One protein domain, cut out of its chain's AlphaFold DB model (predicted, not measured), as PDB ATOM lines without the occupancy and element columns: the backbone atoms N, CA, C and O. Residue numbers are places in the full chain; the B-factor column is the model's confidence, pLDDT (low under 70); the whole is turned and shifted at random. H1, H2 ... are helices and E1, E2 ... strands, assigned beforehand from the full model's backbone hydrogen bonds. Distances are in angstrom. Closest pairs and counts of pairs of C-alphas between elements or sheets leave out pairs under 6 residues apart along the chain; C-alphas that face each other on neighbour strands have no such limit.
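Overview. This is residues 8 to 149 of the 193 residues of an uncharacterized protein of Polyangium fumosum (UniProt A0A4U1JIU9). A wall of three strands, E1, E2 and E3, has H3 and H4 over one face and the other face bare; H1 packs on H3 and H4 on their side away from the sheet, and H5 crosses H1 and H4. H2 and H6 lie far from the sheet, and H3 runs on past it towards H2. The printed part has 142 residues with six named helices and three named strands, in the order H1 H2 H3 E1 E2 E3 H4 H5 H6; the sheet's order is E1 - E2 - E3, antiparallel, and the class is mixed, helices and strands. The whole is compact, with a radius of gyration of the C-alphas of 15.9 A and spans of 45 by 35 by 32 A.

Arrangement. H1, residues 8 to 16, touches residues 38 to 46 of H3, residues 33 to 52, the same way at 35.2 degrees, only just a steep tilt; the closest C-alphas, of Val 15 and Ala 42, are 5.2 A apart. H2, residues 27 to 31, only just touches H3, with 3 pairs of C-alphas within 8 A, and only at the corner; the closest are those of Leu 29 and Ala 35, 6.1 A. E1, residues 62 to 68, E2, residues 74 to 80, and E3, residues 85 to 91, form a meander, each strand the antiparallel neighbour of the one before, in two hairpins. Across the neighbour strands E1 and E2, N 62 and O 79 are within hydrogen-bond range at 2.7 A, and across E2 and E3, N 74 and O 91 are within hydrogen-bond range at 2.9 A. H3 is on the sheet at a height of 11.8 A, over E2 and E3, slantwise to the strands at 42 degrees to E2 on the local plane. H4, residues 93 to 107, is on the same face at a height of 12.3 A, over E2, along the strands at 25 degrees to E2 on the local plane. H3 and H4 on one face of the sheet E1 E2 E3 make two layers, one of helices and one of strands. H4 touches H1 at a shallow tilt of 22 degrees, the same way, closest at the C-alphas of Val 12 and Ile 98, 6.6 A. H5, residues 129 to 139, touches H1, closest at the C-alphas of Ala 9 and Thr 137, 5.1 A, about perpendicular at 74 degrees. H6, residues 142 to 149, meets H5 only through their link. In the six helices every O i to N i+4 pair is within hydrogen-bond range.

Along the chain. H1 begins at C-alpha 8 (53.623, -26.227, -20.962). H3 is 29.1 A long, H4 20.8 A, and E2 19.6 A. H6 ends at C-alpha 149 (62.048, -43.143, -12.896).

Size, cuts and confidence. The C-alphas farthest apart, of Asn 84 and Ala 147, are 47.5 A apart. The printed part has no cut; the link from H4 to H5 is long. The mean pLDDT of the printed part is 84.1, with residues 107 to 123 and 143 to 149 under 70.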
ATOM      1  N   GLU A   8      55.013 -26.530 -21.306       93.50
ATOM      2  CA  GLU A   8      53.623 -26.227 -20.962       93.50
ATOM      3  C   GLU A   8      53.123 -27.193 -19.892       93.50
ATOM      4  O   GLU A   8      52.563 -26.785 -18.876       93.50
ATOM      5  N   ALA A   9      53.410 -28.476 -20.067       92.00
ATOM      6  CA  ALA A   9      53.066 -29.498 -19.101       92.00
ATOM      7  C   ALA A   9      53.805 -29.306 -17.775       92.00
ATOM      8  O   ALA A   9      53.196 -29.390 -16.703       92.00
ATOM      9  N   LEU A  10      55.087 -28.935 -17.829       92.56
ATOM     10  CA  LEU A  10      55.848 -28.545 -16.648       92.56
ATOM     11  C   LEU A  10      55.213 -27.347 -15.922       92.56
ATOM     12  O   LEU A  10      55.160 -27.341 -14.691       92.56
ATOM     13  N   LEU A  11      54.736 -26.335 -16.656       95.38
ATOM     14  CA  LEU A  11      54.048 -25.183 -16.069       95.38
ATOM     15  C   LEU A  11      52.804 -25.628 -15.298       95.38
ATOM     16  O   LEU A  11      52.662 -25.267 -14.129       95.38
ATOM     17  N   VAL A  12      51.945 -26.434 -15.928       95.31
ATOM     18  CA  VAL A  12      50.722 -26.970 -15.311       95.31
ATOM     19  C   VAL A  12      51.063 -27.736 -14.031       95.31
ATOM     20  O   VAL A  12      50.511 -27.443 -12.968       95.31
ATOM     21  N   ALA A  13      52.028 -28.656 -14.096       93.88
ATOM     22  CA  ALA A  13      52.423 -29.468 -12.951       93.88
ATOM     23  C   ALA A  13      52.970 -28.620 -11.789       93.88
ATOM     24  O   ALA A  13      52.577 -28.817 -10.640       93.88
ATOM     25  N   LEU A  14      53.825 -27.631 -12.073       94.00
ATOM     26  CA  LEU A  14      54.410 -26.762 -11.045       94.00
ATOM     27  C   LEU A  14      53.403 -25.810 -10.390       94.00
ATOM     28  O   LEU A  14      53.656 -25.352  -9.270       94.00
ATOM     29  N   VAL A  15      52.310 -25.469 -11.077       95.25
ATOM     30  CA  VAL A  15      51.240 -24.637 -10.512       95.25
ATOM     31  C   VAL A  15      50.289 -25.473  -9.661       95.25
ATOM     32  O   VAL A  15      50.010 -25.075  -8.530       95.25
ATOM     33  N   LEU A  16      49.819 -26.611 -10.181       92.88
ATOM     34  CA  LEU A  16      48.791 -27.425  -9.528       92.88
ATOM     35  C   LEU A  16      49.346 -28.286  -8.389       92.88
ATOM     36  O   LEU A  16      48.707 -28.396  -7.345       92.88
ATOM     37  N   VAL A  17      50.540 -28.862  -8.557       91.00
ATOM     38  CA  VAL A  17      51.157 -29.753  -7.564       91.00
ATOM     39  C   VAL A  17      52.594 -29.297  -7.288       91.00
ATOM     40  O   VAL A  17      53.564 -29.845  -7.830       91.00
ATOM     41  N   PRO A  18      52.770 -28.248  -6.462       86.94
ATOM     42  CA  PRO A  18      54.092 -27.735  -6.149       86.94
ATOM     43  C   PRO A  18      54.906 -28.789  -5.387       86.94
ATOM     44  O   PRO A  18      54.405 -29.433  -4.475       86.94
ATOM     45  N   GLY A  19      56.179 -28.950  -5.749       83.94
ATOM     46  CA  GLY A  19      57.076 -29.917  -5.100       83.94
ATOM     47  C   GLY A  19      57.162 -31.282  -5.786       83.94
ATOM     48  O   GLY A  19      58.013 -32.080  -5.412       83.94
ATOM     49  N   THR A  20      56.383 -31.522  -6.846       84.31
ATOM     50  CA  THR A  20      56.503 -32.724  -7.701       84.31
ATOM     51  C   THR A  20      57.897 -32.917  -8.302       84.31
ATOM     52  O   THR A  20      58.326 -34.049  -8.513       84.31
ATOM     53  N   TYR A  21      58.636 -31.827  -8.531       82.88
ATOM     54  CA  TYR A  21      59.983 -31.847  -9.101       82.88
ATOM     55  C   TYR A  21      61.037 -31.368  -8.094       82.88
ATOM     56  O   TYR A  21      61.309 -30.167  -7.977       82.88
ATOM     57  N   SER A  22      61.666 -32.309  -7.382       83.94
ATOM     58  CA  SER A  22      62.767 -31.999  -6.461       83.94
ATOM     59  C   SER A  22      64.038 -31.569  -7.205       83.94
ATOM     60  O   SER A  22      64.342 -32.037  -8.305       83.94
ATOM     61  N   ARG A  23      64.816 -30.663  -6.603       84.38
ATOM     62  CA  ARG A  23      66.064 -30.173  -7.210       84.38
ATOM     63  C   ARG A  23      67.111 -31.273  -7.366       84.38
ATOM     64  O   ARG A  23      67.772 -31.317  -8.398       84.38
ATOM     65  N   ASN A  24      67.213 -32.156  -6.374       84.19
ATOM     66  CA  ASN A  24      68.216 -33.222  -6.345       84.19
ATOM     67  C   ASN A  24      67.959 -34.259  -7.445       84.19
ATOM     68  O   ASN A  24      68.895 -34.701  -8.101       84.19
ATOM     69  N   ARG A  25      66.687 -34.585  -7.712       80.25
ATOM     70  CA  ARG A  25      66.316 -35.575  -8.731       80.25
ATOM     71  C   ARG A  25      66.299 -35.005 -10.148       80.25
ATOM     72  O   ARG A  25      66.619 -35.710 -11.097       80.25
ATOM     73  N   PHE A  26      65.939 -33.732 -10.305       82.81
ATOM     74  CA  PHE A  26      65.741 -33.106 -11.615       82.81
ATOM     75  C   PHE A  26      66.763 -31.996 -11.894       82.81
ATOM     76  O   PHE A  26      66.410 -30.955 -12.434       82.81
ATOM     77  N   PHE A  27      68.042 -32.185 -11.551       82.94
ATOM     78  CA  PHE A  27      69.072 -31.142 -11.686       82.94
ATOM     79  C   PHE A  27      69.146 -30.506 -13.091       82.94
ATOM     80  O   PHE A  27      69.254 -29.282 -13.215       82.94
ATOM     81  N   ALA A  28      69.012 -31.312 -14.152       81.50
ATOM     82  CA  ALA A  28      69.010 -30.830 -15.538       81.50
ATOM     83  C   ALA A  28      67.910 -29.780 -15.787       81.50
ATOM     84  O   ALA A  28      68.160 -28.751 -16.411       81.50
ATOM     85  N   LEU A  29      66.729 -29.980 -15.192       83.31
ATOM     86  CA  LEU A  29      65.623 -29.028 -15.241       83.31
ATOM     87  C   LEU A  29      66.001 -27.686 -14.603       83.31
ATOM     88  O   LEU A  29      65.572 -26.627 -15.057       83.31
ATOM     89  N   TYR A  30      66.796 -27.705 -13.533       84.69
ATOM     90  CA  TYR A  30      67.189 -26.491 -12.817       84.69
ATOM     91  C   TYR A  30      68.289 -25.696 -13.523       84.69
ATOM     92  O   TYR A  30      68.399 -24.495 -13.276       84.69
ATOM     93  N   THR A  31      69.029 -26.334 -14.429       88.38
ATOM     94  CA  THR A  31      70.094 -25.700 -15.221       88.38
ATOM     95  C   THR A  31      69.561 -25.084 -16.520       88.38
ATOM     96  O   THR A  31      70.129 -24.116 -17.019       88.38
ATOM     97  N   ASP A  32      68.441 -25.588 -17.045       89.75
ATOM     98  CA  ASP A  32      67.832 -25.083 -18.277       89.75
ATOM     99  C   ASP A  32      67.200 -23.677 -18.091       89.75
ATOM    100  O   ASP A  32      66.320 -23.496 -17.231       89.75
ATOM    101  N   PRO A  33      67.611 -22.660 -18.883       92.19
ATOM    102  CA  PRO A  33      67.040 -21.317 -18.821       92.19
ATOM    103  C   PRO A  33      65.553 -21.247 -19.206       92.19
ATOM    104  O   PRO A  33      64.845 -20.376 -18.690       92.19
ATOM    105  N   GLU A  34      65.052 -22.126 -20.075       92.19
ATOM    106  CA  GLU A  34      63.633 -22.153 -20.456       92.19
ATOM    107  C   GLU A  34      62.779 -22.676 -19.301       92.19
ATOM    108  O   GLU A  34      61.833 -22.012 -18.864       92.19
ATOM    109  N   ALA A  35      63.203 -23.779 -18.683       91.62
ATOM    110  CA  ALA A  35      62.588 -24.287 -17.462       91.62
ATOM    111  C   ALA A  35      62.673 -23.273 -16.304       91.62
ATOM    112  O   ALA A  35      61.756 -23.174 -15.485       91.62
ATOM    113  N   ALA A  36      63.733 -22.457 -16.236       92.69
ATOM    114  CA  ALA A  36      63.823 -21.366 -15.265       92.69
ATOM    115  C   ALA A  36      62.748 -20.287 -15.483       92.69
ATOM    116  O   ALA A  36      62.189 -19.772 -14.508       92.69
ATOM    117  N   ARG A  37      62.412 -19.958 -16.739       94.75
ATOM    118  CA  ARG A  37      61.291 -19.054 -17.063       94.75
ATOM    119  C   ARG A  37      59.963 -19.661 -16.619       94.75
ATOM    120  O   ARG A  37      59.218 -18.976 -15.917       94.75
ATOM    121  N   VAL A  38      59.731 -20.940 -16.919       95.12
ATOM    122  CA  VAL A  38      58.530 -21.675 -16.488       95.12
ATOM    123  C   VAL A  38      58.393 -21.671 -14.964       95.12
ATOM    124  O   VAL A  38      57.340 -21.311 -14.449       95.12
ATOM    125  N   ARG A  39      59.464 -21.951 -14.209       94.12
ATOM    126  CA  ARG A  39      59.438 -21.906 -12.732       94.12
ATOM    127  C   ARG A  39      59.086 -20.523 -12.183       94.12
ATOM    128  O   ARG A  39      58.285 -20.418 -11.252       94.12
ATOM    129  N   ARG A  40      59.678 -19.457 -12.739       95.38
ATOM    130  CA  ARG A  40      59.348 -18.073 -12.345       95.38
ATOM    131  C   ARG A  40      57.881 -17.768 -12.616       95.38
ATOM    132  O   ARG A  40      57.210 -17.194 -11.759       95.38
ATOM    133  N   ARG A  41      57.376 -18.203 -13.770       96.69
ATOM    134  CA  ARG A  41      55.984 -18.006 -14.157       96.69
ATOM    135  C   ARG A  41      55.020 -18.789 -13.270       96.69
ATOM    136  O   ARG A  41      54.095 -18.199 -12.724       96.69
ATOM    137  N   ALA A  42      55.313 -20.057 -12.992       96.50
ATOM    138  CA  ALA A  42      54.556 -20.882 -12.055       96.50
ATOM    139  C   ALA A  42      54.521 -20.282 -10.640       96.50
ATOM    140  O   ALA A  42      53.511 -20.361  -9.946       96.50
ATOM    141  N   LYS A  43      55.621 -19.669 -10.173       95.94
ATOM    142  CA  LYS A  43      55.642 -18.947  -8.888       95.94
ATOM    143  C   LYS A  43      54.699 -17.739  -8.904       95.94
ATOM    144  O   LYS A  43      53.985 -17.537  -7.929       95.94
ATOM    145  N   LEU A  44      54.674 -16.972  -9.997       95.69
ATOM    146  CA  LEU A  44      53.755 -15.843 -10.154       95.69
ATOM    147  C   LEU A  44      52.297 -16.310 -10.117       95.69
ATOM    148  O   LEU A  44      51.532 -15.783  -9.317       95.69
ATOM    149  N   LEU A  45      51.934 -17.316 -10.915       96.44
ATOM    150  CA  LEU A  45      50.558 -17.827 -10.969       96.44
ATOM    151  C   LEU A  45      50.097 -18.358  -9.612       96.44
ATOM    152  O   LEU A  45      49.003 -18.032  -9.169       96.44
ATOM    153  N   ARG A  46      50.957 -19.096  -8.902       95.25
ATOM    154  CA  ARG A  46      50.652 -19.556  -7.541       95.25
ATOM    155  C   ARG A  46      50.460 -18.408  -6.556       95.25
ATOM    156  O   ARG A  46      49.576 -18.511  -5.718       95.25
ATOM    157  N   SER A  47      51.243 -17.330  -6.657       94.31
ATOM    158  CA  SER A  47      51.041 -16.122  -5.837       94.31
ATOM    159  C   SER A  47      49.664 -15.522  -6.095       94.31
ATOM    160  O   SER A  47      48.917 -15.291  -5.155       94.31
ATOM    161  N   VAL A  48      49.300 -15.353  -7.372       93.44
ATOM    162  CA  VAL A  48      47.987 -14.828  -7.769       93.44
ATOM    163  C   VAL A  48      46.868 -15.714  -7.223       93.44
ATOM    164  O   VAL A  48      45.982 -15.212  -6.539       93.44
ATOM    165  N   ILE A  49      46.940 -17.031  -7.452       92.88
ATOM    166  CA  ILE A  49      45.954 -18.003  -6.958       92.88
ATOM    167  C   ILE A  49      45.867 -17.954  -5.427       92.88
ATOM    168  O   ILE A  49      44.768 -17.937  -4.882       92.88
ATOM    169  N   ALA A  50      46.994 -17.907  -4.716       92.12
ATOM    170  CA  ALA A  50      47.011 -17.852  -3.256       92.12
ATOM    171  C   ALA A  50      46.383 -16.560  -2.713       92.12
ATOM    172  O   ALA A  50      45.622 -16.611  -1.751       92.12
ATOM    173  N   GLU A  51      46.659 -15.418  -3.342       92.31
ATOM    174  CA  GLU A  51      46.098 -14.124  -2.947       92.31
ATOM    175  C   GLU A  51      44.572 -14.103  -3.121       92.31
ATOM    176  O   GLU A  51      43.855 -13.694  -2.209       92.31
ATOM    177  N   VAL A  52      44.045 -14.602  -4.244       91.56
ATOM    178  CA  VAL A  52      42.590 -14.598  -4.502       91.56
ATOM    179  C   VAL A  52      41.836 -15.741  -3.807       91.56
ATOM    180  O   VAL A  52      40.626 -15.648  -3.618       91.56
ATOM    181  N   THR A  53      42.528 -16.805  -3.384       89.75
ATOM    182  CA  THR A  53      41.931 -17.943  -2.648       89.75
ATOM    183  C   THR A  53      42.266 -17.958  -1.163       89.75
ATOM    184  O   THR A  53      42.127 -18.988  -0.506       89.75
ATOM    185  N   GLN A  54      42.708 -16.824  -0.620       88.19
ATOM    186  CA  GLN A  54      43.052 -16.713   0.790       88.19
ATOM    187  C   GLN A  54      41.855 -17.068   1.687       88.19
ATOM    188  O   GLN A  54      40.734 -16.599   1.461       88.19
ATOM    189  N   SER A  55      42.093 -17.864   2.731       86.56
ATOM    190  CA  SER A  55      41.035 -18.274   3.664       86.56
ATOM    191  C   SER A  55      40.477 -17.083   4.440       86.56
ATOM    192  O   SER A  55      39.260 -16.945   4.536       86.56
ATOM    193  N   ASP A  56      41.358 -16.197   4.917       87.94
ATOM    194  CA  ASP A  56      40.996 -14.947   5.589       87.94
ATOM    195  C   ASP A  56      40.314 -13.972   4.606       87.94
ATOM    196  O   ASP A  56      40.980 -13.474   3.689       87.94
ATOM    197  N   PRO A  57      39.015 -13.661   4.787       84.62
ATOM    198  CA  PRO A  57      38.284 -12.750   3.913       84.62
ATOM    199  C   PRO A  57      38.881 -11.341   3.857       84.62
ATOM    200  O   PRO A  57      38.819 -10.710   2.807       84.62
ATOM    201  N   ALA A  58      39.499 -10.851   4.938       85.38
ATOM    202  CA  ALA A  58      40.099  -9.514   4.963       85.38
ATOM    203  C   ALA A  58      41.363  -9.425   4.089       85.38
ATOM    204  O   ALA A  58      41.724  -8.357   3.588       85.38
ATOM    205  N   ARG A  59      42.048 -10.556   3.890       88.00
ATOM    206  CA  ARG A  59      43.273 -10.677   3.083       88.00
ATOM    207  C   ARG A  59      43.037 -11.269   1.701       88.00
ATOM    208  O   ARG A  59      43.988 -11.410   0.936       88.00
ATOM    209  N   ARG A  60      41.793 -11.620   1.382       89.75
ATOM    210  CA  ARG A  60      41.435 -12.212   0.102       89.75
ATOM    211  C   ARG A  60      41.440 -11.163  -0.998       89.75
ATOM    212  O   ARG A  60      40.868 -10.086  -0.863       89.75
ATOM    213  N   GLY A  61      42.085 -11.510  -2.103       90.19
ATOM    214  CA  GLY A  61      42.013 -10.741  -3.328       90.19
ATOM    215  C   GLY A  61      40.645 -10.872  -3.997       90.19
ATOM    216  O   GLY A  61      40.100 -11.970  -4.101       90.19
ATOM    217  N   HIS A  62      40.113  -9.765  -4.495       89.69
ATOM    218  CA  HIS A  62      38.924  -9.728  -5.337       89.69
ATOM    219  C   HIS A  62      39.339  -9.561  -6.785       89.69
ATOM    220  O   HIS A  62      40.074  -8.635  -7.132       89.69
ATOM    221  N   ILE A  63      38.859 -10.457  -7.635       91.62
ATOM    222  CA  ILE A  63      39.011 -10.319  -9.077       91.62
ATOM    223  C   ILE A  63      38.140  -9.129  -9.491       91.62
ATOM    224  O   ILE A  63      37.013  -8.997  -9.021       91.62
ATOM    225  N   VAL A  64      38.680  -8.240 -10.318       91.00
ATOM    226  CA  VAL A  64      37.993  -7.027 -10.788       91.00
ATOM    227  C   VAL A  64      37.625  -7.152 -12.258       91.00
ATOM    228  O   VAL A  64      36.533  -6.749 -12.641       91.00
ATOM    229  N   ALA A  65      38.534  -7.685 -13.075       88.50
ATOM    230  CA  ALA A  65      38.328  -7.810 -14.513       88.50
ATOM    231  C   ALA A  65      39.138  -8.969 -15.094       88.50
ATOM    232  O   ALA A  65      40.253  -9.255 -14.633       88.50
ATOM    233  N   ILE A  66      38.573  -9.588 -16.128       91.12
ATOM    234  CA  ILE A  66      39.269 -10.482 -17.046       91.12
ATOM    235  C   ILE A  66      38.935 -10.014 -18.452       91.12
ATOM    236  O   ILE A  66      37.813 -10.195 -18.908       91.12
ATOM    237  N   ASP A  67      39.918  -9.436 -19.126       92.06
ATOM    238  CA  ASP A  67      39.752  -8.979 -20.499       92.06
ATOM    239  C   ASP A  67      40.460  -9.969 -21.422       92.06
ATOM    240  O   ASP A  67      41.695 -10.008 -21.464       92.06
ATOM    241  N   GLU A  68      39.693 -10.807 -22.120       91.88
ATOM    242  CA  GLU A  68      40.233 -11.684 -23.160       91.88
ATOM    243  C   GLU A  68      40.888 -10.845 -24.263       91.88
ATOM    244  O   GLU A  68      40.438  -9.751 -24.611       91.88
ATOM    245  N   ARG A  69      42.009 -11.339 -24.778       92.75
ATOM    246  CA  ARG A  69      42.812 -10.680 -25.805       92.75
ATOM    247  C   ARG A  69      42.650 -11.436 -27.117       92.75
ATOM    248  O   ARG A  69      42.532 -12.658 -27.122       92.75
ATOM    249  N   ASP A  70      42.756 -10.718 -28.232       88.31
ATOM    250  CA  ASP A  70      42.636 -11.296 -29.581       88.31
ATOM    251  C   ASP A  70      43.676 -12.398 -29.876       88.31
ATOM    252  O   ASP A  70      43.503 -13.194 -30.795       88.31
ATOM    253  N   ASP A  71      44.762 -12.461 -29.095       87.00
ATOM    254  CA  ASP A  71      45.804 -13.490 -29.186       87.00
ATOM    255  C   ASP A  71      45.494 -14.774 -28.393       87.00
ATOM    256  O   ASP A  71      46.356 -15.645 -28.271       87.00
ATOM    257  N   GLY A  72      44.284 -14.895 -27.837       85.12
ATOM    258  CA  GLY A  72      43.852 -16.026 -27.010       85.12
ATOM    259  C   GLY A  72      44.309 -15.947 -25.550       85.12
ATOM    260  O   GLY A  72      43.972 -16.817 -24.755       85.12
ATOM    261  N   GLY A  73      45.079 -14.923 -25.167       91.50
ATOM    262  CA  GLY A  73      45.399 -14.649 -23.767       91.50
ATOM    263  C   GLY A  73      44.304 -13.859 -23.049       91.50
ATOM    264  O   GLY A  73      43.254 -13.555 -23.602       91.50
ATOM    265  N   ALA A  74      44.576 -13.453 -21.810       94.25
ATOM    266  CA  ALA A  74      43.720 -12.520 -21.082       94.25
ATOM    267  C   ALA A  74      44.517 -11.571 -20.188       94.25
ATOM    268  O   ALA A  74      45.619 -11.879 -19.731       94.25
ATOM    269  N   THR A  75      43.947 -10.407 -19.909       95.44
ATOM    270  CA  THR A  75      44.418  -9.491 -18.874       95.44
ATOM    271  C   THR A  75      43.625  -9.753 -17.604       95.44
ATOM    272  O   THR A  75      42.427  -9.511 -17.550       95.44
ATOM    273  N   PHE A  76      44.296 -10.252 -16.571       94.50
ATOM    274  CA  PHE A  76      43.707 -10.570 -15.275       94.50
ATOM    275  C   PHE A  76      44.010  -9.456 -14.275       94.50
ATOM    276  O   PHE A  76      45.176  -9.208 -13.948       94.50
ATOM    277  N   THR A  77      42.967  -8.798 -13.770       94.88
ATOM    278  CA  THR A  77      43.085  -7.729 -12.773       94.88
ATOM    279  C   THR A  77      42.398  -8.124 -11.478       94.88
ATOM    280  O   THR A  77      41.228  -8.502 -11.476       94.88
ATOM    281  N   TYR A  78      43.105  -7.966 -10.360       93.88
ATOM    282  CA  TYR A  78      42.566  -8.187  -9.022       93.88
ATOM    283  C   TYR A  78      43.074  -7.139  -8.027       93.88
ATOM    284  O   TYR A  78      44.071  -6.447  -8.262       93.88
ATOM    285  N   VAL A  79      42.368  -7.013  -6.907       94.00
ATOM    286  CA  VAL A  79      42.690  -6.104  -5.803       94.00
ATOM    287  C   VAL A  79      42.775  -6.869  -4.494       94.00
ATOM    288  O   VAL A  79      41.973  -7.761  -4.266       94.00
ATOM    289  N   VAL A  80      43.711  -6.516  -3.619       92.94
ATOM    290  CA  VAL A  80      43.804  -7.030  -2.245       92.94
ATOM    291  C   VAL A  80      43.586  -5.845  -1.299       92.94
ATOM    292  O   VAL A  80      44.529  -5.079  -1.070       92.94
ATOM    293  N   PRO A  81      42.358  -5.642  -0.776       89.62
ATOM    294  CA  PRO A  81      42.002  -4.415  -0.059       89.62
ATOM    295  C   PRO A  81      42.870  -4.137   1.170       89.62
ATOM    296  O   PRO A  81      43.325  -3.012   1.355       89.62
ATOM    297  N   SER A  82      43.176  -5.162   1.969       91.81
ATOM    298  CA  SER A  82      44.012  -5.026   3.176       91.81
ATOM    299  C   SER A  82      45.445  -4.579   2.904       91.81
ATOM    300  O   SER A  82      46.099  -4.074   3.810       91.81
ATOM    301  N   LEU A  83      45.934  -4.748   1.673       92.69
ATOM    302  CA  LEU A  83      47.266  -4.308   1.259       92.69
ATOM    303  C   LEU A  83      47.227  -3.023   0.423       92.69
ATOM    304  O   LEU A  83      48.277  -2.568  -0.022       92.69
ATOM    305  N   ASN A  84      46.033  -2.472   0.156       93.06
ATOM    306  CA  ASN A  84      45.816  -1.422  -0.842       93.06
ATOM    307  C   ASN A  84      46.513  -1.737  -2.184       93.06
ATOM    308  O   ASN A  84      47.089  -0.870  -2.842       93.06
ATOM    309  N   LEU A  85      46.515  -3.020  -2.562       93.62
ATOM    310  CA  LEU A  85      47.227  -3.523  -3.729       93.62
ATOM    311  C   LEU A  85      46.242  -3.734  -4.872       93.62
ATOM    312  O   LEU A  85      45.258  -4.455  -4.722       93.62
ATOM    313  N   ARG A  86      46.550  -3.177  -6.042       95.62
ATOM    314  CA  ARG A  86      45.906  -3.526  -7.313       95.62
ATOM    315  C   ARG A  86      46.957  -4.117  -8.235       95.62
ATOM    316  O   ARG A  86      47.993  -3.495  -8.459       95.62
ATOM    317  N   ARG A  87      46.691  -5.301  -8.782       95.75
ATOM    318  CA  ARG A  87      47.614  -5.978  -9.689       95.75
ATOM    319  C   ARG A  87      46.906  -6.376 -10.970       95.75
ATOM    320  O   ARG A  87      45.816  -6.940 -10.943       95.75
ATOM    321  N   THR A  88      47.587  -6.120 -12.077       96.12
ATOM    322  CA  THR A  88      47.187  -6.552 -13.410       96.12
ATOM    323  C   THR A  88      48.294  -7.429 -13.976       96.12
ATOM    324  O   THR A  88      49.471  -7.072 -13.909       96.12
ATOM    325  N   THR A  89      47.935  -8.598 -14.497       95.56
ATOM    326  CA  THR A  89      48.861  -9.501 -15.181       95.56
ATOM    327  C   THR A  89      48.256  -9.941 -16.499       95.56
ATOM    328  O   THR A  89      47.081 -10.280 -16.569       95.56
ATOM    329  N   THR A  90      49.069  -9.987 -17.544       96.19
ATOM    330  CA  THR A  90      48.712 -10.729 -18.751       96.19
ATOM    331  C   THR A  90      48.858 -12.214 -18.457       96.19
ATOM    332  O   THR A  90      49.745 -12.593 -17.688       96.19
ATOM    333  N   LEU A  91      47.995 -13.040 -19.029       95.88
ATOM    334  CA  LEU A  91      48.002 -14.495 -18.981       95.88
ATOM    335  C   LEU A  91      47.932 -15.005 -20.420       95.88
ATOM    336  O   LEU A  91      47.199 -14.442 -21.233       95.88
ATOM    337  N   SER A  92      48.694 -16.044 -20.746       95.38
ATOM    338  CA  SER A  92      48.432 -16.816 -21.957       95.38
ATOM    339  C   SER A  92      47.145 -17.627 -21.796       95.38
ATOM    340  O   SER A  92      46.645 -17.809 -20.686       95.38
ATOM    341  N   ASP A  93      46.641 -18.149 -22.906       93.31
ATOM    342  CA  ASP A  93      45.479 -19.038 -22.953       93.31
ATOM    343  C   ASP A  93      45.584 -20.202 -21.942       93.31
ATOM    344  O   ASP A  93      44.725 -20.406 -21.082       93.31
ATOM    345  N   LEU A  94      46.722 -20.911 -21.949       94.00
ATOM    346  CA  LEU A  94      46.981 -22.007 -21.012       94.00
ATOM    347  C   LEU A  94      47.054 -21.528 -19.555       94.00
ATOM    348  O   LEU A  94      46.600 -22.215 -18.644       94.00
ATOM    349  N   GLU A  95      47.632 -20.358 -19.301       95.69
ATOM    350  CA  GLU A  95      47.742 -19.824 -17.941       95.69
ATOM    351  C   GLU A  95      46.385 -19.412 -17.381       95.69
ATOM    352  O   GLU A  95      46.104 -19.669 -16.210       95.69
ATOM    353  N   LEU A  96      45.534 -18.821 -18.222       92.31
ATOM    354  CA  LEU A  96      44.150 -18.532 -17.883       92.31
ATOM    355  C   LEU A  96      43.397 -19.826 -17.558       92.31
ATOM    356  O   LEU A  96      42.742 -19.894 -16.520       92.31
ATOM    357  N   ALA A  97      43.550 -20.864 -18.386       92.19
ATOM    358  CA  ALA A  97      42.987 -22.189 -18.138       92.19
ATOM    359  C   ALA A  97      43.421 -22.758 -16.774       92.19
ATOM    360  O   ALA A  97      42.574 -23.162 -15.977       92.19
ATOM    361  N   ILE A  98      44.723 -22.720 -16.458       93.81
ATOM    362  CA  ILE A  98      45.262 -23.183 -15.168       93.81
ATOM    363  C   ILE A  98      44.668 -22.390 -13.999       93.81
ATOM    364  O   ILE A  98      44.292 -22.983 -12.989       93.81
ATOM    365  N   VAL A  99      44.590 -21.059 -14.110       92.44
ATOM    366  CA  VAL A  99      44.025 -20.206 -13.053       92.44
ATOM    367  C   VAL A  99      42.550 -20.537 -12.845       92.44
ATOM    368  O   VAL A  99      42.157 -20.803 -11.714       92.44
ATOM    369  N   ARG A 100      41.746 -20.602 -13.913       89.44
ATOM    370  CA  ARG A 100      40.322 -20.970 -13.832       89.44
ATOM    371  C   ARG A 100      40.132 -22.332 -13.171       89.44
ATOM    372  O   ARG A 100      39.326 -22.451 -12.254       89.44
ATOM    373  N   TYR A 101      40.934 -23.320 -13.561       90.25
ATOM    374  CA  TYR A 101      40.906 -24.653 -12.964       90.25
ATOM    375  C   TYR A 101      41.279 -24.652 -11.482       90.25
ATOM    376  O   TYR A 101      40.526 -25.160 -10.656       90.25
ATOM    377  N   ALA A 102      42.393 -24.019 -11.111       90.44
ATOM    378  CA  ALA A 102      42.826 -23.947  -9.719       90.44
ATOM    379  C   ALA A 102      41.806 -23.222  -8.824       90.44
ATOM    380  O   ALA A 102      41.622 -23.600  -7.664       90.44
ATOM    381  N   LEU A 103      41.138 -22.195  -9.357       87.44
ATOM    382  CA  LEU A 103      40.067 -21.488  -8.662       87.44
ATOM    383  C   LEU A 103      38.814 -22.348  -8.528       87.44
ATOM    384  O   LEU A 103      38.281 -22.421  -7.427       87.44
ATOM    385  N   ALA A 104      38.396 -23.063  -9.574       84.75
ATOM    386  CA  ALA A 104      37.266 -23.987  -9.504       84.75
ATOM    387  C   ALA A 104      37.498 -25.105  -8.472       84.75
ATOM    388  O   ALA A 104      36.622 -25.377  -7.652       84.75
ATOM    389  N   CYS A 105      38.704 -25.685  -8.425       82.69
ATOM    390  CA  CYS A 105      39.063 -26.692  -7.422       82.69
ATOM    391  C   CYS A 105      39.002 -26.154  -5.983       82.69
ATOM    392  O   CYS A 105      38.701 -26.905  -5.059       82.69
ATOM    393  N   ARG A 106      39.289 -24.862  -5.775       78.25
ATOM    394  CA  ARG A 106      39.254 -24.216  -4.450       78.25
ATOM    395  C   ARG A 106      37.894 -23.611  -4.104       78.25
ATOM    396  O   ARG A 106      37.587 -23.477  -2.923       78.25
ATOM    397  N   ALA A 107      37.069 -23.288  -5.100       64.75
ATOM    398  CA  ALA A 107      35.730 -22.733  -4.921       64.75
ATOM    399  C   ALA A 107      34.802 -23.694  -4.163       64.75
ATOM    400  O   ALA A 107      33.973 -23.243  -3.380       64.75
ATOM    401  N   GLY A 108      35.020 -25.010  -4.294       54.41
ATOM    402  CA  GLY A 108      34.358 -26.026  -3.465       54.41
ATOM    403  C   GLY A 108      34.650 -25.914  -1.960       54.41
ATOM    404  O   GLY A 108      33.945 -26.515  -1.157       54.41
ATOM    405  N   SER A 109      35.661 -25.135  -1.555       50.88
ATOM    406  CA  SER A 109      35.995 -24.849  -0.152       50.88
ATOM    407  C   SER A 109      35.850 -23.370   0.225       50.88
ATOM    408  O   SER A 109      35.745 -23.050   1.406       50.88
ATOM    409  N   ILE A 110      35.879 -22.456  -0.749       51.59
ATOM    410  CA  ILE A 110      35.906 -21.011  -0.520       51.59
ATOM    411  C   ILE A 110      35.127 -20.317  -1.645       51.59
ATOM    412  O   ILE A 110      35.673 -20.047  -2.713       51.59
ATOM    413  N   ALA A 111      33.855 -19.994  -1.408       49.78
ATOM    414  CA  ALA A 111      33.080 -19.201  -2.357       49.78
ATOM    415  C   ALA A 111      33.712 -17.796  -2.525       49.78
ATOM    416  O   ALA A 111      34.058 -17.153  -1.520       49.78
ATOM    417  N   PRO A 112      33.889 -17.293  -3.761       52.88
ATOM    418  CA  PRO A 112      34.293 -15.910  -3.978       52.88
ATOM    419  C   PRO A 112      33.197 -14.969  -3.460       52.88
ATOM    420  O   PRO A 112      32.013 -15.204  -3.679       52.88
ATOM    421  N   ALA A 113      33.591 -13.895  -2.768       53.00
ATOM    422  CA  ALA A 113      32.647 -12.945  -2.170       53.00
ATOM    423  C   ALA A 113      31.784 -12.223  -3.224       53.00
ATOM    424  O   ALA A 113      30.669 -11.804  -2.927       53.00
ATOM    425  N   THR A 114      32.282 -12.091  -4.457       50.03
ATOM    426  CA  THR A 114      31.521 -11.670  -5.642       50.03
ATOM    427  C   THR A 114      32.353 -12.033  -6.880       50.03
ATOM    428  O   THR A 114      33.502 -11.589  -6.956       50.03
ATOM    429  N   PRO A 115      31.868 -12.857  -7.824       55.22
ATOM    430  CA  PRO A 115      32.576 -13.073  -9.082       55.22
ATOM    431  C   PRO A 115      32.331 -11.879 -10.025       55.22
ATOM    432  O   PRO A 115      31.170 -11.555 -10.281       55.22
ATOM    433  N   PRO A 116      33.366 -11.212 -10.571       51.78
ATOM    434  CA  PRO A 116      33.182 -10.479 -11.815       51.78
ATOM    435  C   PRO A 116      33.002 -11.540 -12.908       51.78
ATOM    436  O   PRO A 116      33.839 -12.427 -13.057       51.78
ATOM    437  N   ASP A 117      31.875 -11.499 -13.605       57.34
ATOM    438  CA  ASP A 117      31.444 -12.545 -14.539       57.34
ATOM    439  C   ASP A 117      31.296 -13.940 -13.904       57.34
ATOM    440  O   ASP A 117      32.184 -14.794 -13.922       57.34
ATOM    441  N   GLU A 118      30.093 -14.207 -13.398       55.38
ATOM    442  CA  GLU A 118      29.659 -15.498 -12.843       55.38
ATOM    443  C   GLU A 118      29.960 -16.693 -13.777       55.38
ATOM    444  O   GLU A 118      30.198 -17.808 -13.319       55.38
ATOM    445  N   LYS A 119      30.038 -16.451 -15.094       58.50
ATOM    446  CA  LYS A 119      30.365 -17.461 -16.112       58.50
ATOM    447  C   LYS A 119      31.852 -17.811 -16.193       58.50
ATOM    448  O   LYS A 119      32.181 -18.956 -16.493       58.50
ATOM    449  N   ALA A 120      32.758 -16.864 -15.937       59.41
ATOM    450  CA  ALA A 120      34.198 -17.085 -16.108       59.41
ATOM    451  C   ALA A 120      34.765 -18.056 -15.055       59.41
ATOM    452  O   ALA A 120      35.709 -18.802 -15.334       59.41
ATOM    453  N   PHE A 121      34.146 -18.092 -13.872       62.28
ATOM    454  CA  PHE A 121      34.538 -18.935 -12.737       62.28
ATOM    455  C   PHE A 121      33.450 -19.895 -12.274       62.28
ATOM    456  O   PHE A 121      33.497 -20.372 -11.137       62.28
ATOM    457  N   ALA A 122      32.486 -20.198 -13.146       63.12
ATOM    458  CA  ALA A 122      31.578 -21.303 -12.900       63.12
ATOM    459  C   ALA A 122      32.399 -22.573 -12.588       63.12
ATOM    460  O   ALA A 122      33.477 -22.754 -13.171       63.12
ATOM    461  N   PRO A 123      31.934 -23.431 -11.660       64.38
ATOM    462  CA  PRO A 123      32.579 -24.709 -11.400       64.38
ATOM    463  C   PRO A 123      32.793 -25.427 -12.730       64.38
ATOM    464  O   PRO A 123      31.835 -25.626 -13.478       64.38
ATOM    465  N   LEU A 124      34.046 -25.768 -13.040       70.88
ATOM    466  CA  LEU A 124      34.343 -26.513 -14.256       70.88
ATOM    467  C   LEU A 124      33.662 -27.876 -14.123       70.88
ATOM    468  O   LEU A 124      33.955 -28.633 -13.193       70.88
ATOM    469  N   GLY A 125      32.714 -28.149 -15.017       70.25
ATOM    470  CA  GLY A 125      32.057 -29.447 -15.098       70.25
ATOM    471  C   GLY A 125      33.051 -30.550 -15.457       70.25
ATOM    472  O   GLY A 125      34.172 -30.294 -15.899       70.25
ATOM    473  N   GLU A 126      32.631 -31.803 -15.289       71.75
ATOM    474  CA  GLU A 126      33.443 -32.949 -15.705       71.75
ATOM    475  C   GLU A 126      33.772 -32.905 -17.207       71.75
ATOM    476  O   GLU A 126      34.907 -33.198 -17.579       71.75
ATOM    477  N   ASP A 127      32.838 -32.399 -18.017       77.56
ATOM    478  CA  ASP A 127      32.959 -32.227 -19.469       77.56
ATOM    479  C   ASP A 127      33.545 -30.866 -19.897       77.56
ATOM    480  O   ASP A 127      33.434 -30.468 -21.060       77.56
ATOM    481  N   ASP A 128      34.137 -30.099 -18.974       81.12
ATOM    482  CA  ASP A 128      34.654 -28.773 -19.309       81.12
ATOM    483  C   ASP A 128      35.903 -28.868 -20.217       81.12
ATOM    484  O   ASP A 128      36.887 -29.532 -19.860       81.12
ATOM    485  N   PRO A 129      35.929 -28.173 -21.372       83.25
ATOM    486  CA  PRO A 129      37.061 -28.221 -22.299       83.25
ATOM    487  C   PRO A 129      38.373 -27.710 -21.677       83.25
ATOM    488  O   PRO A 129      39.455 -28.146 -22.076       83.25
ATOM    489  N   VAL A 130      38.305 -26.821 -20.678       83.88
ATOM    490  CA  VAL A 130      39.473 -26.333 -19.930       83.88
ATOM    491  C   VAL A 130      40.100 -27.467 -19.127       83.88
ATOM    492  O   VAL A 130      41.322 -27.626 -19.128       83.88
ATOM    493  N   ARG A 131      39.267 -28.278 -18.464       85.81
ATOM    494  CA  ARG A 131      39.721 -29.437 -17.694       85.81
ATOM    495  C   ARG A 131      40.377 -30.468 -18.610       85.81
ATOM    496  O   ARG A 131      41.516 -30.854 -18.349       85.81
ATOM    497  N   ALA A 132      39.705 -30.847 -19.699       86.38
ATOM    498  CA  ALA A 132      40.235 -31.808 -20.668       86.38
ATOM    499  C   ALA A 132      41.607 -31.371 -21.208       86.38
ATOM    500  O   ALA A 132      42.557 -32.152 -21.226       86.38
ATOM    501  N   ARG A 133      41.760 -30.083 -21.538       87.62
ATOM    502  CA  ARG A 133      43.033 -29.522 -22.006       87.62
ATOM    503  C   ARG A 133      44.152 -29.615 -20.969       87.62
ATOM    504  O   ARG A 133      45.294 -29.910 -21.330       87.62
ATOM    505  N   ILE A 134      43.859 -29.345 -19.699       89.31
ATOM    506  CA  ILE A 134      44.840 -29.454 -18.607       89.31
ATOM    507  C   ILE A 134      45.285 -30.907 -18.439       89.31
ATOM    508  O   ILE A 134      46.484 -31.170 -18.346       89.31
ATOM    509  N   GLU A 135      44.341 -31.845 -18.448       88.44
ATOM    510  CA  GLU A 135      44.623 -33.276 -18.331       88.44
ATOM    511  C   GLU A 135      45.436 -33.800 -19.524       88.44
ATOM    512  O   GLU A 135      46.427 -34.508 -19.333       88.44
ATOM    513  N   ASP A 136      45.091 -33.391 -20.748       87.69
ATOM    514  CA  ASP A 136      45.849 -33.709 -21.962       87.69
ATOM    515  C   ASP A 136      47.274 -33.157 -21.904       87.69
ATOM    516  O   ASP A 136      48.230 -33.831 -22.292       87.69
ATOM    517  N   THR A 137      47.435 -31.944 -21.373       89.50
ATOM    518  CA  THR A 137      48.745 -31.311 -21.209       89.50
ATOM    519  C   THR A 137      49.579 -32.060 -20.170       89.50
ATOM    520  O   THR A 137      50.727 -32.396 -20.443       89.50
ATOM    521  N   LEU A 138      49.002 -32.434 -19.024       86.62
ATOM    522  CA  LEU A 138      49.678 -33.265 -18.021       86.62
ATOM    523  C   LEU A 138      50.059 -34.648 -18.560       86.62
ATOM    524  O   LEU A 138      51.125 -35.163 -18.216       86.62
ATOM    525  N   ARG A 139      49.247 -35.237 -19.446       87.00
ATOM    526  CA  ARG A 139      49.544 -36.536 -20.070       87.00
ATOM    527  C   ARG A 139      50.861 -36.518 -20.852       87.00
ATOM    528  O   ARG A 139      51.539 -37.542 -20.903       87.00
ATOM    529  N   LYS A 140      51.276 -35.360 -21.380       85.25
ATOM    530  CA  LYS A 140      52.565 -35.190 -22.072       85.25
ATOM    531  C   LYS A 140      53.783 -35.383 -21.159       85.25
ATOM    532  O   LYS A 140      54.844 -35.716 -21.668       85.25
ATOM    533  N   LEU A 141      53.651 -35.233 -19.835       78.75
ATOM    534  CA  LEU A 141      54.748 -35.479 -18.879       78.75
ATOM    535  C   LEU A 141      54.919 -36.954 -18.502       78.75
ATOM    536  O   LEU A 141      55.974 -37.330 -17.987       78.75
ATOM    537  N   ALA A 142      53.903 -37.792 -18.723       72.44
ATOM    538  CA  ALA A 142      53.927 -39.196 -18.312       72.44
ATOM    539  C   ALA A 142      55.076 -40.029 -18.931       72.44
ATOM    540  O   ALA A 142      55.710 -40.780 -18.184       72.44
ATOM    541  N   PRO A 143      55.414 -39.900 -20.234       65.56
ATOM    542  CA  PRO A 143      56.528 -40.645 -20.820       65.56
ATOM    543  C   PRO A 143      57.882 -40.229 -20.229       65.56
ATOM    544  O   PRO A 143      58.732 -41.082 -19.974       65.56
ATOM    545  N   ASP A 144      58.069 -38.937 -19.949       63.03
ATOM    546  CA  ASP A 144      59.325 -38.418 -19.401       63.03
ATOM    547  C   ASP A 144      59.507 -38.802 -17.931       63.03
ATOM    548  O   ASP A 144      60.609 -39.152 -17.510       63.03
ATOM    549  N   LEU A 145      58.426 -38.829 -17.146       60.12
ATOM    550  CA  LEU A 145      58.448 -39.357 -15.779       60.12
ATOM    551  C   LEU A 145      58.809 -40.847 -15.752       60.12
ATOM    552  O   LEU A 145      59.620 -41.257 -14.921       60.12
ATOM    553  N   ALA A 146      58.274 -41.655 -16.669       60.53
ATOM    554  CA  ALA A 146      58.634 -43.068 -16.789       60.53
ATOM    555  C   ALA A 146      60.116 -43.252 -17.187       60.53
ATOM    556  O   ALA A 146      60.823 -44.086 -16.618       60.53
ATOM    557  N   ALA A 147      60.628 -42.425 -18.101       61.81
ATOM    558  CA  ALA A 147      62.038 -42.438 -18.501       61.81
ATOM    559  C   ALA A 147      62.996 -41.980 -17.376       61.81
ATOM    560  O   ALA A 147      64.100 -42.506 -17.246       61.81
ATOM    561  N   LEU A 148      62.574 -41.032 -16.531       58.66
ATOM    562  CA  LEU A 148      63.360 -40.495 -15.406       58.66
ATOM    563  C   LEU A 148      63.232 -41.323 -14.113       58.66
ATOM    564  O   LEU A 148      64.007 -41.150 -13.172       58.66
ATOM    565  N   THR A 149      62.233 -42.203 -14.021       58.38
ATOM    566  CA  THR A 149      62.048 -43.143 -12.896       58.38
ATOM    567  C   THR A 149      62.672 -44.508 -13.172       58.38
ATOM    568  O   THR A 149      63.084 -45.179 -12.231       58.38
TER     569      THR A 149